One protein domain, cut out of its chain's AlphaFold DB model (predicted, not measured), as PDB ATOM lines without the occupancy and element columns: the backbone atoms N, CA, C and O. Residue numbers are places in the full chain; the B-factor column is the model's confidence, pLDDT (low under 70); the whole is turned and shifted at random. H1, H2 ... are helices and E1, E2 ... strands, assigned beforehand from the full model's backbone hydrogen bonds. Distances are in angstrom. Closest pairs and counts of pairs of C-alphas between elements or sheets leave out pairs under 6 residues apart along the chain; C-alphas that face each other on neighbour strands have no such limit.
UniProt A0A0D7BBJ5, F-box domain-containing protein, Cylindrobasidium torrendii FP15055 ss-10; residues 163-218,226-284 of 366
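Overview. This is residues 163 to 218 and 226 to 284 of the 366 residues of the protein "F-box domain-containing protein" of Cylindrobasidium torrendii FP15055 ss-10 (UniProt A0A0D7BBJ5). One long helix, H4, runs the length of the domain; along one side lie short helices, loops and a small hairpin, E1 and E2. Residues 273 to 284 stick out. The printed part has 115 residues, with E1, E2, H1, H2, H3, H4 in order, and of the 63 residues in named elements helices hold 57, the class mostly helix; it is only just loose, close to compact, with radius of gyration of the C-alphas 16.1 A, spanning 57 by 29 by 20 A.

Along the chain. Find C-alpha 172 at (62.494, 102.540, 70.464), where E1, residues 172 to 174, begins. Next come E2, 179 to 181, H1, 183 to 186, H2, 204 to 209, and H3, 231 to 241. H4, 247 to 282, measures 52.4 A between end C-alphas, the last at (60.188, 99.811, 90.563).

Arrangement. At H4, residues 254 to 258 only just touch H2, with 3 pairs of C-alphas within 8 A, the closest Cys 258 and Leu 207, 7.0 A. H3 is close to H4 but not clearly touching, C-alphas 241 and 250 being closest at 7.8 A. In the antiparallel hairpin, N 174 and O 179 are within hydrogen-bond range, 2.8 A. H2, H3 and H4 have every O i to N i+4 pair within range; H1 is too short for one.

Size, cuts and confidence. Residues 219 to 225 are cut out, an 11.7 A gap between C-alphas 218 and 226. H1 to H2 is a long link. Look for pLDDT under 70 at 217 to 218, 226 to 227 and 281 to 284.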
ATOM      1  N   GLN A 163      53.243 105.053  69.467       89.88
ATOM      2  CA  GLN A 163      52.454 106.231  69.094       89.88
ATOM      3  C   GLN A 163      51.902 106.180  67.662       89.88
ATOM      4  O   GLN A 163      51.033 106.976  67.316       89.88
ATOM      5  N   LYS A 164      52.408 105.269  66.820       90.81
ATOM      6  CA  LYS A 164      51.926 105.093  65.446       90.81
ATOM      7  C   LYS A 164      50.848 104.016  65.322       90.81
ATOM      8  O   LYS A 164      49.853 104.240  64.646       90.81
ATOM      9  N   CYS A 165      51.076 102.832  65.893       91.56
ATOM     10  CA  CYS A 165      50.203 101.668  65.693       91.56
ATOM     11  C   CYS A 165      49.546 101.144  66.972       91.56
ATOM     12  O   CYS A 165      48.915 100.093  66.925       91.56
ATOM     13  N   GLU A 166      49.747 101.824  68.103       88.62
ATOM     14  CA  GLU A 166      49.113 101.534  69.397       88.62
ATOM     15  C   GLU A 166      49.393 100.131  69.961       88.62
ATOM     16  O   GLU A 166      48.731  99.676  70.884       88.62
ATOM     17  N   THR A 167      50.401  99.424  69.449       88.19
ATOM     18  CA  THR A 167      50.851  98.147  70.022       88.19
ATOM     19  C   THR A 167      51.614  98.397  71.322       88.19
ATOM     20  O   THR A 167      52.370  99.359  71.403       88.19
ATOM     21  N   SER A 168      51.452  97.531  72.323       81.00
ATOM     22  CA  SER A 168      52.039  97.672  73.668       81.00
ATOM     23  C   SER A 168      53.539  97.357  73.773       81.00
ATOM     24  O   SER A 168      54.104  97.447  74.861       81.00
ATOM     25  N   GLU A 169      54.176  96.939  72.679       77.19
ATOM     26  CA  GLU A 169      55.595  96.579  72.623       77.19
ATOM     27  C   GLU A 169      56.376  97.706  71.938       77.19
ATOM     28  O   GLU A 169      56.413  97.797  70.710       77.19
ATOM     29  N   THR A 170      56.953  98.614  72.730       80.38
ATOM     30  CA  THR A 170      57.837  99.677  72.228       80.38
ATOM     31  C   THR A 170      59.286  99.389  72.575       80.38
ATOM     32  O   THR A 170      59.637  99.341  73.753       80.38
ATOM     33  N   ASP A 171      60.129  99.305  71.553       78.75
ATOM     34  CA  ASP A 171      61.565  99.039  71.701       78.75
ATOM     35  C   ASP A 171      62.410 100.304  71.516       78.75
ATOM     36  O   ASP A 171      63.588 100.331  71.872       78.75
ATOM     37  N   TYR A 172      61.807 101.354  70.948       86.50
ATOM     38  CA  TYR A 172      62.494 102.540  70.464       86.50
ATOM     39  C   TYR A 172      61.864 103.823  71.006       86.50
ATOM     40  O   TYR A 172      60.643 103.989  70.994       86.50
ATOM     41  N   THR A 173      62.699 104.751  71.468       88.62
ATOM     42  CA  THR A 173      62.311 106.028  72.070       88.62
ATOM     43  C   THR A 173      63.201 107.161  71.563       88.62
ATOM     44  O   THR A 173      64.426 107.073  71.594       88.62
ATOM     45  N   ASP A 174      62.580 108.244  71.115       90.19
ATOM     46  CA  ASP A 174      63.224 109.518  70.819       90.19
ATOM     47  C   ASP A 174      62.751 110.536  71.857       90.19
ATOM     48  O   ASP A 174      61.597 110.971  71.852       90.19
ATOM     49  N   TRP A 175      63.651 110.899  72.766       89.12
ATOM     50  CA  TRP A 175      63.349 111.781  73.891       89.12
ATOM     51  C   TRP A 175      63.164 113.242  73.492       89.12
ATOM     52  O   TRP A 175      62.405 113.957  74.145       89.12
ATOM     53  N   VAL A 176      63.802 113.684  72.407       89.38
ATOM     54  CA  VAL A 176      63.675 115.070  71.946       89.38
ATOM     55  C   VAL A 176      62.361 115.254  71.201       89.38
ATOM     56  O   VAL A 176      61.599 116.178  71.496       89.38
ATOM     57  N   SER A 177      62.060 114.336  70.279       89.31
ATOM     58  CA  SER A 177      60.793 114.348  69.540       89.31
ATOM     59  C   SER A 177      59.609 113.878  70.391       89.31
ATOM     60  O   SER A 177      58.467 114.084  69.988       89.31
ATOM     61  N   ARG A 178      59.872 113.284  71.566       89.75
ATOM     62  CA  ARG A 178      58.885 112.695  72.490       89.75
ATOM     63  C   ARG A 178      58.059 111.591  71.830       89.75
ATOM     64  O   ARG A 178      56.831 111.562  71.934       89.75
ATOM     65  N   ILE A 179      58.756 110.689  71.137       89.62
ATOM     66  CA  ILE A 179      58.146 109.607  70.364       89.62
ATOM     67  C   ILE A 179      58.579 108.233  70.872       89.62
ATOM     68  O   ILE A 179      59.758 108.008  71.133       89.62
ATOM     69  N   ARG A 180      57.621 107.301  70.971       90.69
ATOM     70  CA  ARG A 180      57.865 105.868  71.209       90.69
ATOM     71  C   ARG A 180      57.329 105.033  70.059       90.69
ATOM     72  O   ARG A 180      56.192 105.234  69.627       90.69
ATOM     73  N   LEU A 181      58.129 104.077  69.595       89.88
ATOM     74  CA  LEU A 181      57.795 103.199  68.478       89.88
ATOM     75  C   LEU A 181      58.149 101.743  68.788       89.88
ATOM     76  O   LEU A 181      59.121 101.445  69.482       89.88
ATOM     77  N   CYS A 182      57.358 100.832  68.227       89.31
ATOM     78  CA  CYS A 182      57.758  99.437  68.065       89.31
ATOM     79  C   CYS A 182      58.788  99.314  66.935       89.31
ATOM     80  O   CYS A 182      58.848 100.186  66.059       89.31
ATOM     81  N   ALA A 183      59.547  98.214  66.898       87.06
ATOM     82  CA  ALA A 183      60.509  97.960  65.823       87.06
ATOM     83  C   ALA A 183      59.906  98.142  64.420       87.06
ATOM     84  O   ALA A 183      60.445  98.875  63.595       87.06
ATOM     85  N   ARG A 184      58.723  97.569  64.164       89.19
ATOM     86  CA  ARG A 184      58.057  97.680  62.856       89.19
ATOM     87  C   ARG A 184      57.854  99.135  62.420       89.19
ATOM     88  O   ARG A 184      58.127  99.465  61.274       89.19
ATOM     89  N   CYS A 185      57.382  99.996  63.321       91.56
ATOM     90  CA  CYS A 185      57.116 101.400  63.002       91.56
ATOM     91  C   CYS A 185      58.377 102.273  62.991       91.56
ATOM     92  O   CYS A 185      58.371 103.331  62.372       91.56
ATOM     93  N   ALA A 186      59.448 101.850  63.663       89.19
ATOM     94  CA  ALA A 186      60.744 102.514  63.587       89.19
ATOM     95  C   ALA A 186      61.395 102.350  62.202       89.19
ATOM     96  O   ALA A 186      62.036 103.280  61.718       89.19
ATOM     97  N   PHE A 187      61.205 101.191  61.559       88.06
ATOM     98  CA  PHE A 187      61.880 100.824  60.307       88.06
ATOM     99  C   PHE A 187      61.006 100.906  59.046       88.06
ATOM    100  O   PHE A 187      61.480 100.582  57.962       88.06
ATOM    101  N   ASP A 188      59.755 101.359  59.144       90.00
ATOM    102  CA  ASP A 188      58.869 101.490  57.973       90.00
ATOM    103  C   ASP A 188      59.151 102.722  57.091       90.00
ATOM    104  O   ASP A 188      58.471 102.932  56.088       90.00
ATOM    105  N   GLY A 189      60.132 103.549  57.465       87.31
ATOM    106  CA  GLY A 189      60.573 104.712  56.692       87.31
ATOM    107  C   GLY A 189      59.670 105.945  56.791       87.31
ATOM    108  O   GLY A 189      59.992 106.976  56.205       87.31
ATOM    109  N   THR A 190      58.546 105.881  57.513       90.06
ATOM    110  CA  THR A 190      57.554 106.974  57.519       90.06
ATOM    111  C   THR A 190      57.841 108.065  58.549       90.06
ATOM    112  O   THR A 190      57.636 109.246  58.279       90.06
ATOM    113  N   MET A 191      58.286 107.676  59.745       90.06
ATOM    114  CA  MET A 191      58.574 108.592  60.858       90.06
ATOM    115  C   MET A 191      60.079 108.808  61.019       90.06
ATOM    116  O   MET A 191      60.522 109.915  61.334       90.06
ATOM    117  N   TYR A 192      60.854 107.753  60.772       91.00
ATOM    118  CA  TYR A 192      62.305 107.743  60.860       91.00
ATOM    119  C   TYR A 192      62.906 107.100  59.616       91.00
ATOM    120  O   TYR A 192      62.312 106.200  59.025       91.00
ATOM    121  N   THR A 193      64.086 107.572  59.222       87.31
ATOM    122  CA  THR A 193      64.788 107.092  58.030       87.31
ATOM    123  C   THR A 193      66.294 107.042  58.251       87.31
ATOM    124  O   THR A 193      66.854 107.871  58.968       87.31
ATOM    125  N   PHE A 194      66.945 106.084  57.592       83.31
ATOM    126  CA  PHE A 194      68.404 106.011  57.476       83.31
ATOM    127  C   PHE A 194      68.962 106.946  56.397       83.31
ATOM    128  O   PHE A 194      70.153 107.254  56.378       83.31
ATOM    129  N   HIS A 195      68.112 107.380  55.467       82.19
ATOM    130  CA  HIS A 195      68.521 108.090  54.262       82.19
ATOM    131  C   HIS A 195      67.669 109.346  54.066       82.19
ATOM    132  O   HIS A 195      66.846 109.393  53.151       82.19
ATOM    133  N   PRO A 196      67.819 110.373  54.923       83.75
ATOM    134  CA  PRO A 196      67.138 111.636  54.690       83.75
ATOM    135  C   PRO A 196      67.732 112.332  53.456       83.75
ATOM    136  O   PRO A 196      68.954 112.342  53.265       83.75
ATOM    137  N   ASP A 197      66.891 112.946  52.624       84.31
ATOM    138  CA  ASP A 197      67.342 113.643  51.414       84.31
ATOM    139  C   ASP A 197      67.927 115.027  51.734       84.31
ATOM    140  O   ASP A 197      67.339 116.072  51.481       84.31
ATOM    141  N   LEU A 198      69.127 115.041  52.314       84.56
ATOM    142  CA  LEU A 198      69.823 116.265  52.735       84.56
ATOM    143  C   LEU A 198      71.000 116.623  51.823       84.56
ATOM    144  O   LEU A 198      71.868 117.409  52.198       84.56
ATOM    145  N   ARG A 199      71.046 116.063  50.608       80.06
ATOM    146  CA  ARG A 199      72.160 116.247  49.657       80.06
ATOM    147  C   ARG A 199      72.377 117.704  49.252       80.06
ATOM    148  O   ARG A 199      73.510 118.109  49.021       80.06
ATOM    149  N   SER A 200      71.307 118.493  49.191       82.25
ATOM    150  CA  SER A 200      71.360 119.924  48.868       82.25
ATOM    151  C   SER A 200      71.699 120.815  50.067       82.25
ATOM    152  O   SER A 200      71.917 122.016  49.904       82.25
ATOM    153  N   VAL A 201      71.763 120.256  51.279       86.69
ATOM    154  CA  VAL A 201      72.032 121.014  52.500       86.69
ATOM    155  C   VAL A 201      73.543 121.127  52.698       86.69
ATOM    156  O   VAL A 201      74.247 120.143  52.934       86.69
ATOM    157  N   ARG A 202      74.063 122.358  52.637       85.88
ATOM    158  CA  ARG A 202      75.469 122.641  52.974       85.88
ATOM    159  C   ARG A 202      75.764 122.119  54.382       85.88
ATOM    160  O   ARG A 202      74.939 122.254  55.275       85.88
ATOM    161  N   HIS A 203      76.936 121.530  54.606       84.94
ATOM    162  CA  HIS A 203      77.317 120.994  55.923       84.94
ATOM    163  C   HIS A 203      76.290 120.015  56.542       84.94
ATOM    164  O   HIS A 203      76.211 119.921  57.768       84.94
ATOM    165  N   ALA A 204      75.525 119.266  55.729       85.06
ATOM    166  CA  ALA A 204      74.481 118.349  56.204       85.06
ATOM    167  C   ALA A 204      74.959 117.441  57.345       85.06
ATOM    168  O   ALA A 204      74.293 117.335  58.366       85.06
ATOM    169  N   ARG A 205      76.165 116.866  57.236       82.12
ATOM    170  CA  ARG A 205      76.742 115.998  58.277       82.12
ATOM    171  C   ARG A 205      76.822 116.672  59.655       82.12
ATOM    172  O   ARG A 205      76.520 116.029  60.655       82.12
ATOM    173  N   LEU A 206      77.205 117.951  59.709       83.25
ATOM    174  CA  LEU A 206      77.285 118.723  60.955       83.25
ATOM    175  C   LEU A 206      75.890 118.994  61.531       83.25
ATOM    176  O   LEU A 206      75.669 118.840  62.730       83.25
ATOM    177  N   LEU A 207      74.943 119.376  60.674       85.88
ATOM    178  CA  LEU A 207      73.574 119.697  61.080       85.88
ATOM    179  C   LEU A 207      72.813 118.449  61.547       85.88
ATOM    180  O   LEU A 207      72.098 118.517  62.547       85.88
ATOM    181  N   CYS A 208      73.042 117.305  60.894       82.19
ATOM    182  CA  CYS A 208      72.490 116.002  61.264       82.19
ATOM    183  C   CYS A 208      73.042 115.455  62.575       82.19
ATOM    184  O   CYS A 208      72.349 114.704  63.255       82.19
ATOM    185  N   HIS A 209      74.274 115.815  62.948       77.62
ATOM    186  CA  HIS A 209      74.876 115.320  64.186       77.62
ATOM    187  C   HIS A 209      74.035 115.680  65.419       77.62
ATOM    188  O   HIS A 209      73.980 114.899  66.364       77.62
ATOM    189  N   ASN A 210      73.339 116.820  65.369       72.25
ATOM    190  CA  ASN A 210      72.513 117.322  66.462       72.25
ATOM    191  C   ASN A 210      71.018 116.962  66.328       72.25
ATOM    192  O   ASN A 210      70.238 117.330  67.197       72.25
ATOM    193  N   ILE A 211      70.593 116.260  65.271       81.12
ATOM    194  CA  ILE A 211      69.179 115.881  65.089       81.12
ATOM    195  C   ILE A 211      68.775 114.804  66.114       81.12
ATOM    196  O   ILE A 211      69.599 113.946  66.442       81.12
ATOM    197  N   PRO A 212      67.519 114.817  66.605       78.12
ATOM    198  CA  PRO A 212      66.957 113.767  67.445       78.12
ATOM    199  C   PRO A 212      67.173 112.368  66.876       78.12
ATOM    200  O   PRO A 212      66.935 112.117  65.692       78.12
ATOM    201  N   ARG A 213      67.617 111.453  67.737       78.44
ATOM    202  CA  ARG A 213      67.904 110.068  67.368       78.44
ATOM    203  C   ARG A 213      66.934 109.151  68.075       78.44
ATOM    204  O   ARG A 213      66.699 109.284  69.275       78.44
ATOM    205  N   LEU A 214      66.425 108.191  67.320       83.31
ATOM    206  CA  LEU A 214      65.650 107.110  67.888       83.31
ATOM    207  C   LEU A 214      66.603 106.124  68.582       83.31
ATOM    208  O   LEU A 214      67.432 105.491  67.929       83.31
ATOM    209  N   MET A 215      66.506 106.015  69.906       76.19
ATOM    210  CA  MET A 215      67.311 105.100  70.719       76.19
ATOM    211  C   MET A 215      66.495 103.860  71.065       76.19
ATOM    212  O   MET A 215      65.338 103.986  71.453       76.19
ATOM    213  N   GLY A 216      67.066 102.661  70.964       70.31
ATOM    214  CA  GLY A 216      66.337 101.444  71.307       70.31
ATOM    215  C   GLY A 216      67.227 100.276  71.682       70.31
ATOM    216  O   GLY A 216      68.399 100.210  71.308       70.31
ATOM    217  N   SER A 217      66.650  99.354  72.440       59.56
ATOM    218  CA  SER A 217      67.288  98.118  72.873       59.56
ATOM    219  C   SER A 217      67.111  97.057  71.796       59.56
ATOM    220  O   SER A 217      66.209  96.230  71.877       59.56
ATOM    221  N   SER A 218      67.963  97.068  70.769       53.28
ATOM    222  CA  SER A 218      68.016  95.903  69.891       53.28
ATOM    223  C   SER A 218      68.784  94.773  70.578       53.28
ATOM    224  O   SER A 218      69.960  94.919  70.906       53.28
ATOM    225  N   THR A 226      73.140 103.670  65.395       52.09
ATOM    226  CA  THR A 226      73.480 104.734  64.447       52.09
ATOM    227  C   THR A 226      72.374 104.912  63.405       52.09
ATOM    228  O   THR A 226      72.125 104.042  62.580       52.09
ATOM    229  N   ASP A 227      71.763 106.099  63.461       65.62
ATOM    230  CA  ASP A 227      71.281 106.881  62.309       65.62
ATOM    231  C   ASP A 227      69.828 106.746  61.815       65.62
ATOM    232  O   ASP A 227      69.541 107.170  60.700       65.62
ATOM    233  N   LEU A 228      68.867 106.305  62.637       83.12
ATOM    234  CA  LEU A 228      67.461 106.643  62.354       83.12
ATOM    235  C   LEU A 228      67.193 108.107  62.726       83.12
ATOM    236  O   LEU A 228      67.138 108.465  63.907       83.12
ATOM    237  N   LEU A 229      67.030 108.945  61.704       87.19
ATOM    238  CA  LEU A 229      66.765 110.376  61.832       87.19
ATOM    239  C   LEU A 229      65.276 110.659  61.652       87.19
ATOM    240  O   LEU A 229      64.621 110.071  60.790       87.19
ATOM    241  N   ASN A 230      64.745 111.568  62.469       90.50
ATOM    242  CA  ASN A 230      63.348 111.974  62.385       90.50
ATOM    243  C   ASN A 230      63.077 112.684  61.045       90.50
ATOM    244  O   ASN A 230      63.621 113.763  60.790       90.50
ATOM    245  N   VAL A 231      62.198 112.103  60.221       90.88
ATOM    246  CA  VAL A 231      61.887 112.588  58.863       90.88
ATOM    247  C   VAL A 231      61.405 114.038  58.890       90.88
ATOM    248  O   VAL A 231      61.882 114.864  58.118       90.88
ATOM    249  N   ARG A 232      60.533 114.398  59.841       90.88
ATOM    250  CA  ARG A 232      59.977 115.760  59.933       90.88
ATOM    251  C   ARG A 232      61.043 116.802  60.257       90.88
ATOM    252  O   ARG A 232      60.976 117.923  59.755       90.88
ATOM    253  N   VAL A 233      62.017 116.448  61.096       90.75
ATOM    254  CA  VAL A 233      63.126 117.348  61.442       90.75
ATOM    255  C   VAL A 233      64.043 117.538  60.236       90.75
ATOM    256  O   VAL A 233      64.429 118.670  59.942       90.75
ATOM    257  N   CYS A 234      64.340 116.463  59.503       90.50
ATOM    258  CA  CYS A 234      65.106 116.533  58.259       90.50
ATOM    259  C   CYS A 234      64.403 117.392  57.196       90.50
ATOM    260  O   CYS A 234      65.037 118.273  56.615       90.50
ATOM    261  N   ASP A 235      63.096 117.220  57.002       91.00
ATOM    262  CA  ASP A 235      62.314 118.027  56.059       91.00
ATOM    263  C   ASP A 235      62.314 119.514  56.439       91.00
ATOM    264  O   ASP A 235      62.425 120.387  55.574       91.00
ATOM    265  N   SER A 236      62.189 119.827  57.737       91.38
ATOM    266  CA  SER A 236      62.256 121.208  58.229       91.38
ATOM    267  C   SER A 236      63.628 121.821  57.966       91.38
ATOM    268  O   SER A 236      63.718 122.931  57.436       91.38
ATOM    269  N   LEU A 237      64.695 121.070  58.261       91.88
ATOM    270  CA  LEU A 237      66.074 121.471  57.998       91.88
ATOM    271  C   LEU A 237      66.285 121.788  56.516       91.88
ATOM    272  O   LEU A 237      66.827 122.841  56.184       91.88
ATOM    273  N   GLN A 238      65.831 120.907  55.626       91.75
ATOM    274  CA  GLN A 238      65.961 121.086  54.183       91.75
ATOM    275  C   GLN A 238      65.206 122.329  53.695       91.75
ATOM    276  O   GLN A 238      65.760 123.135  52.946       91.75
ATOM    277  N   LYS A 239      63.961 122.523  54.151       91.88
ATOM    278  CA  LYS A 239      63.125 123.676  53.775       91.88
ATOM    279  C   LYS A 239      63.709 125.003  54.248       91.88
ATOM    280  O   LYS A 239      63.661 125.980  53.503       91.88
ATOM    281  N   GLU A 240      64.241 125.065  55.466       92.38
ATOM    282  CA  GLU A 240      64.897 126.272  55.975       92.38
ATOM    283  C   GLU A 240      66.222 126.536  55.261       92.38
ATOM    284  O   GLU A 240      66.460 127.656  54.807       92.38
ATOM    285  N   ALA A 241      67.045 125.499  55.083       91.75
ATOM    286  CA  ALA A 241      68.329 125.607  54.405       91.75
ATOM    287  C   ALA A 241      68.186 126.111  52.960       91.75
ATOM    288  O   ALA A 241      68.961 126.964  52.531       91.75
ATOM    289  N   ALA A 242      67.168 125.641  52.231       91.44
ATOM    290  CA  ALA A 242      66.904 126.038  50.847       91.44
ATOM    291  C   ALA A 242      66.560 127.530  50.679       91.44
ATOM    292  O   ALA A 242      66.714 128.081  49.589       91.44
ATOM    293  N   ARG A 243      66.099 128.208  51.740       92.75
ATOM    294  CA  ARG A 243      65.745 129.639  51.698       92.75
ATOM    295  C   ARG A 243      66.951 130.559  51.876       92.75
ATOM    296  O   ARG A 243      66.850 131.746  51.577       92.75
ATOM    297  N   ILE A 244      68.079 130.037  52.355       93.44
ATOM    298  CA  ILE A 244      69.241 130.838  52.741       93.44
ATOM    299  C   ILE A 244      70.234 130.919  51.583       93.44
ATOM    300  O   ILE A 244      70.862 129.927  51.215       93.44
ATOM    301  N   LYS A 245      70.430 132.128  51.052       90.31
ATOM    302  CA  LYS A 245      71.344 132.374  49.926       90.31
ATOM    303  C   LYS A 245      72.701 132.927  50.377       90.31
ATOM    304  O   LYS A 245      73.713 132.610  49.760       90.31
ATOM    305  N   GLY A 246      72.746 133.713  51.458       93.62
ATOM    306  CA  GLY A 246      73.969 134.364  51.939       93.62
ATOM    307  C   GLY A 246      74.830 133.502  52.871       93.62
ATOM    308  O   GLY A 246      74.322 132.709  53.661       93.62
ATOM    309  N   GLU A 247      76.152 133.697  52.836       93.12
ATOM    310  CA  GLU A 247      77.103 132.995  53.720       93.12
ATOM    311  C   GLU A 247      76.970 133.427  55.191       93.12
ATOM    312  O   GLU A 247      76.972 132.597  56.098       93.12
ATOM    313  N   ASN A 248      76.771 134.723  55.450       95.06
ATOM    314  CA  ASN A 248      76.574 135.224  56.814       95.06
ATOM    315  C   ASN A 248      75.246 134.748  57.422       95.06
ATOM    316  O   ASN A 248      75.196 134.388  58.599       95.06
ATOM    317  N   GLU A 249      74.176 134.723  56.628       95.19
ATOM    318  CA  GLU A 249      72.876 134.184  57.044       95.19
ATOM    319  C   GLU A 249      72.967 132.684  57.321       95.19
ATOM    320  O   GLU A 249      72.435 132.206  58.321       95.19
ATOM    321  N   TRP A 250      73.715 131.959  56.487       94.25
ATOM    322  CA  TRP A 250      73.984 130.539  56.674       94.25
ATOM    323  C   TRP A 250      74.697 130.255  57.992       94.25
ATOM    324  O   TRP A 250      74.261 129.401  58.760       94.25
ATOM    325  N   ARG A 251      75.750 131.014  58.313       93.44
ATOM    326  CA  ARG A 251      76.458 130.880  59.596       93.44
ATOM    327  C   ARG A 251      75.534 131.132  60.787       93.44
ATOM    328  O   ARG A 251      75.545 130.348  61.733       93.44
ATOM    329  N   LYS A 252      74.704 132.180  60.732       94.56
ATOM    330  CA  LYS A 252      73.705 132.468  61.779       94.56
ATOM    331  C   LYS A 252      72.704 131.323  61.935       94.56
ATOM    332  O   LYS A 252      72.401 130.934  63.059       94.56
ATOM    333  N   PHE A 253      72.232 130.765  60.822       94.75
ATOM    334  CA  PHE A 253      71.332 129.616  60.818       94.75
ATOM    335  C   PHE A 253      71.963 128.382  61.465       94.75
ATOM    336  O   PHE A 253      71.358 127.810  62.366       94.75
ATOM    337  N   VAL A 254      73.182 128.006  61.066       92.31
ATOM    338  CA  VAL A 254      73.891 126.847  61.633       92.31
ATOM    339  C   VAL A 254      74.074 127.007  63.142       92.31
ATOM    340  O   VAL A 254      73.805 126.073  63.894       92.31
ATOM    341  N   LEU A 255      74.496 128.191  63.599       92.62
ATOM    342  CA  LEU A 255      74.678 128.468  65.026       92.62
ATOM    343  C   LEU A 255      73.366 128.335  65.803       92.62
ATOM    344  O   LEU A 255      73.346 127.661  66.833       92.62
ATOM    345  N   ARG A 256      72.282 128.932  65.293       93.44
ATOM    346  CA  ARG A 256      70.945 128.835  65.891       93.44
ATOM    347  C   ARG A 256      70.464 127.385  65.936       93.44
ATOM    348  O   ARG A 256      70.155 126.895  67.010       93.44
ATOM    349  N   TRP A 257      70.503 126.677  64.808       92.38
ATOM    350  CA  TRP A 257      70.100 125.272  64.717       92.38
ATOM    351  C   TRP A 257      70.841 124.400  65.733       92.38
ATOM    352  O   TRP A 257      70.229 123.676  66.510       92.38
ATOM    353  N   CYS A 258      72.171 124.499  65.775       89.94
ATOM    354  CA  CYS A 258      72.979 123.732  66.718       89.94
ATOM    355  C   CYS A 258      72.707 124.123  68.179       89.94
ATOM    356  O   CYS A 258      72.858 123.284  69.064       89.94
ATOM    357  N   ALA A 259      72.368 125.381  68.467       92.12
ATOM    358  CA  ALA A 259      71.976 125.803  69.810       92.12
ATOM    359  C   ALA A 259      70.612 125.214  70.202       92.12
ATOM    360  O   ALA A 259      70.522 124.574  71.248       92.12
ATOM    361  N   ASP A 260      69.607 125.340  69.335       90.44
ATOM    362  CA  ASP A 260      68.243 124.855  69.570       90.44
ATOM    363  C   ASP A 260      68.221 123.336  69.769       90.44
ATOM    364  O   ASP A 260      67.644 122.833  70.733       90.44
ATOM    365  N   GLN A 261      68.919 122.594  68.904       88.44
ATOM    366  CA  GLN A 261      69.011 121.143  69.024       88.44
ATOM    367  C   GLN A 261      69.730 120.714  70.307       88.44
ATOM    368  O   GLN A 261      69.265 119.809  70.997       88.44
ATOM    369  N   ARG A 262      70.832 121.377  70.686       88.88
ATOM    370  CA  ARG A 262      71.528 121.073  71.948       88.88
ATOM    371  C   ARG A 262      70.660 121.372  73.166       88.88
ATOM    372  O   ARG A 262      70.636 120.562  74.087       88.88
ATOM    373  N   ALA A 263      69.932 122.486  73.166       90.06
ATOM    374  CA  ALA A 263      68.999 122.809  74.242       90.06
ATOM    375  C   ALA A 263      67.909 121.731  74.369       90.06
ATOM    376  O   ALA A 263      67.641 121.245  75.466       90.06
ATOM    377  N   ALA A 264      67.347 121.286  73.243       89.00
ATOM    378  CA  ALA A 264      66.338 120.235  73.226       89.00
ATOM    379  C   ALA A 264      66.882 118.882  73.731       89.00
ATOM    380  O   ALA A 264      66.184 118.177  74.459       89.00
ATOM    381  N   GLN A 265      68.136 118.545  73.411       87.44
ATOM    382  CA  GLN A 265      68.823 117.354  73.932       87.44
ATOM    383  C   GLN A 265      69.040 117.425  75.451       87.44
ATOM    384  O   GLN A 265      68.828 116.434  76.143       87.44
ATOM    385  N   VAL A 266      69.413 118.592  75.986       89.50
ATOM    386  CA  VAL A 266      69.578 118.786  77.438       89.50
ATOM    387  C   VAL A 266      68.255 118.576  78.175       89.50
ATOM    388  O   VAL A 266      68.225 117.873  79.183       89.50
ATOM    389  N   GLU A 267      67.148 119.130  77.675       89.19
ATOM    390  CA  GLU A 267      65.830 118.899  78.285       89.19
ATOM    391  C   GLU A 267      65.400 117.430  78.181       89.19
ATOM    392  O   GLU A 267      64.954 116.836  79.164       89.19
ATOM    393  N   ALA A 268      65.602 116.812  77.017       89.50
ATOM    394  CA  ALA A 268      65.331 115.396  76.798       89.50
ATOM    395  C   ALA A 268      66.119 114.491  77.761       89.50
ATOM    396  O   ALA A 268      65.564 113.529  78.291       89.50
ATOM    397  N   GLN A 269      67.379 114.831  78.046       89.19
ATOM    398  CA  GLN A 269      68.226 114.084  78.973       89.19
ATOM    399  C   GLN A 269      67.680 114.109  80.406       89.19
ATOM    400  O   GLN A 269      67.656 113.070  81.061       89.19
ATOM    401  N   LYS A 270      67.187 115.256  80.891       91.38
ATOM    402  CA  LYS A 270      66.568 115.344  82.231       91.38
ATOM    403  C   LYS A 270      65.370 114.403  82.348       91.38
ATOM    404  O   LYS A 270      65.212 113.701  83.345       91.38
ATOM    405  N   ILE A 271      64.543 114.376  81.305       90.62
ATOM    406  CA  ILE A 271      63.347 113.535  81.229       90.62
ATOM    407  C   ILE A 271      63.736 112.053  81.188       90.62
ATOM    408  O   ILE A 271      63.165 111.244  81.921       90.62
ATOM    409  N   GLN A 272      64.730 111.698  80.375       88.94
ATOM    410  CA  GLN A 272      65.257 110.340  80.299       88.94
ATOM    411  C   GLN A 272      65.770 109.864  81.665       88.94
ATOM    412  O   GLN A 272      65.354 108.806  82.137       88.94
ATOM    413  N   MET A 273      66.605 110.670  82.329       88.62
ATOM    414  CA  MET A 273      67.141 110.355  83.656       88.62
ATOM    415  C   MET A 273      66.029 110.133  84.684       88.62
ATOM    416  O   MET A 273      66.104 109.197  85.480       88.62
ATOM    417  N   TYR A 274      64.975 110.953  84.649       90.88
ATOM    418  CA  TYR A 274      63.815 110.776  85.518       90.88
ATOM    419  C   TYR A 274      63.130 109.420  85.293       90.88
ATOM    420  O   TYR A 274      62.866 108.687  86.251       90.88
ATOM    421  N   VAL A 275      62.851 109.060  84.035       87.75
ATOM    422  CA  VAL A 275      62.171 107.796  83.708       87.75
ATOM    423  C   VAL A 275      63.027 106.592  84.093       87.75
ATOM    424  O   VAL A 275      62.505 105.638  84.669       87.75
ATOM    425  N   GLU A 276      64.332 106.638  83.827       84.50
ATOM    426  CA  GLU A 276      65.275 105.585  84.214       84.50
ATOM    427  C   GLU A 276      65.350 105.427  85.737       84.50
ATOM    428  O   GLU A 276      65.258 104.308  86.247       84.50
ATOM    429  N   HIS A 277      65.427 106.536  86.477       86.12
ATOM    430  CA  HIS A 277      65.396 106.528  87.938       86.12
ATOM    431  C   HIS A 277      64.087 105.923  88.470       86.12
ATOM    432  O   HIS A 277      64.107 105.008  89.293       86.12
ATOM    433  N   ARG A 278      62.935 106.359  87.942       84.19
ATOM    434  CA  ARG A 278      61.610 105.830  88.309       84.19
ATOM    435  C   ARG A 278      61.474 104.338  87.984       84.19
ATOM    436  O   ARG A 278      60.905 103.588  88.779       84.19
ATOM    437  N   ALA A 279      62.007 103.884  86.851       80.31
ATOM    438  CA  ALA A 279      62.057 102.465  86.504       80.31
ATOM    439  C   ALA A 279      62.959 101.676  87.471       80.31
ATOM    440  O   ALA A 279      62.596 100.574  87.887       80.31
ATOM    441  N   GLY A 280      64.085 102.261  87.888       75.38
ATOM    442  CA  GLY A 280      64.982 101.721  88.909       75.38
ATOM    443  C   GLY A 280      64.310 101.545  90.271       75.38
ATOM    444  O   GLY A 280      64.468 100.494  90.886       75.38
ATOM    445  N   LEU A 281      63.484 102.507  90.700       68.19
ATOM    446  CA  LEU A 281      62.696 102.409  91.939       68.19
ATOM    447  C   LEU A 281      61.692 101.245  91.910       68.19
ATOM    448  O   LEU A 281      61.474 100.582  92.922       68.19
ATOM    449  N   LYS A 282      61.095 100.960  90.745       64.50
ATOM    450  CA  LYS A 282      60.188  99.811  90.563       64.50
ATOM    451  C   LYS A 282      60.941  98.484  90.421       64.50
ATOM    452  O   LYS A 282      60.391  97.414  90.701       64.50
ATOM    453  N   HIS A 283      62.195  98.518  89.980       63.72
ATOM    454  CA  HIS A 283      63.002  97.326  89.782       63.72
ATOM    455  C   HIS A 283      63.622  96.861  91.107       63.72
ATOM    456  O   HIS A 283      64.658  97.362  91.533       63.72
ATOM    457  N   ILE A 284      63.053  95.811  91.713       63.19
ATOM    458  CA  ILE A 284      63.670  95.140  92.870       63.19
ATOM    459  C   ILE A 284      65.119  94.762  92.503       63.19
ATOM    460  O   ILE A 284      65.311  93.967  91.568       63.19
TER     461      ILE A 284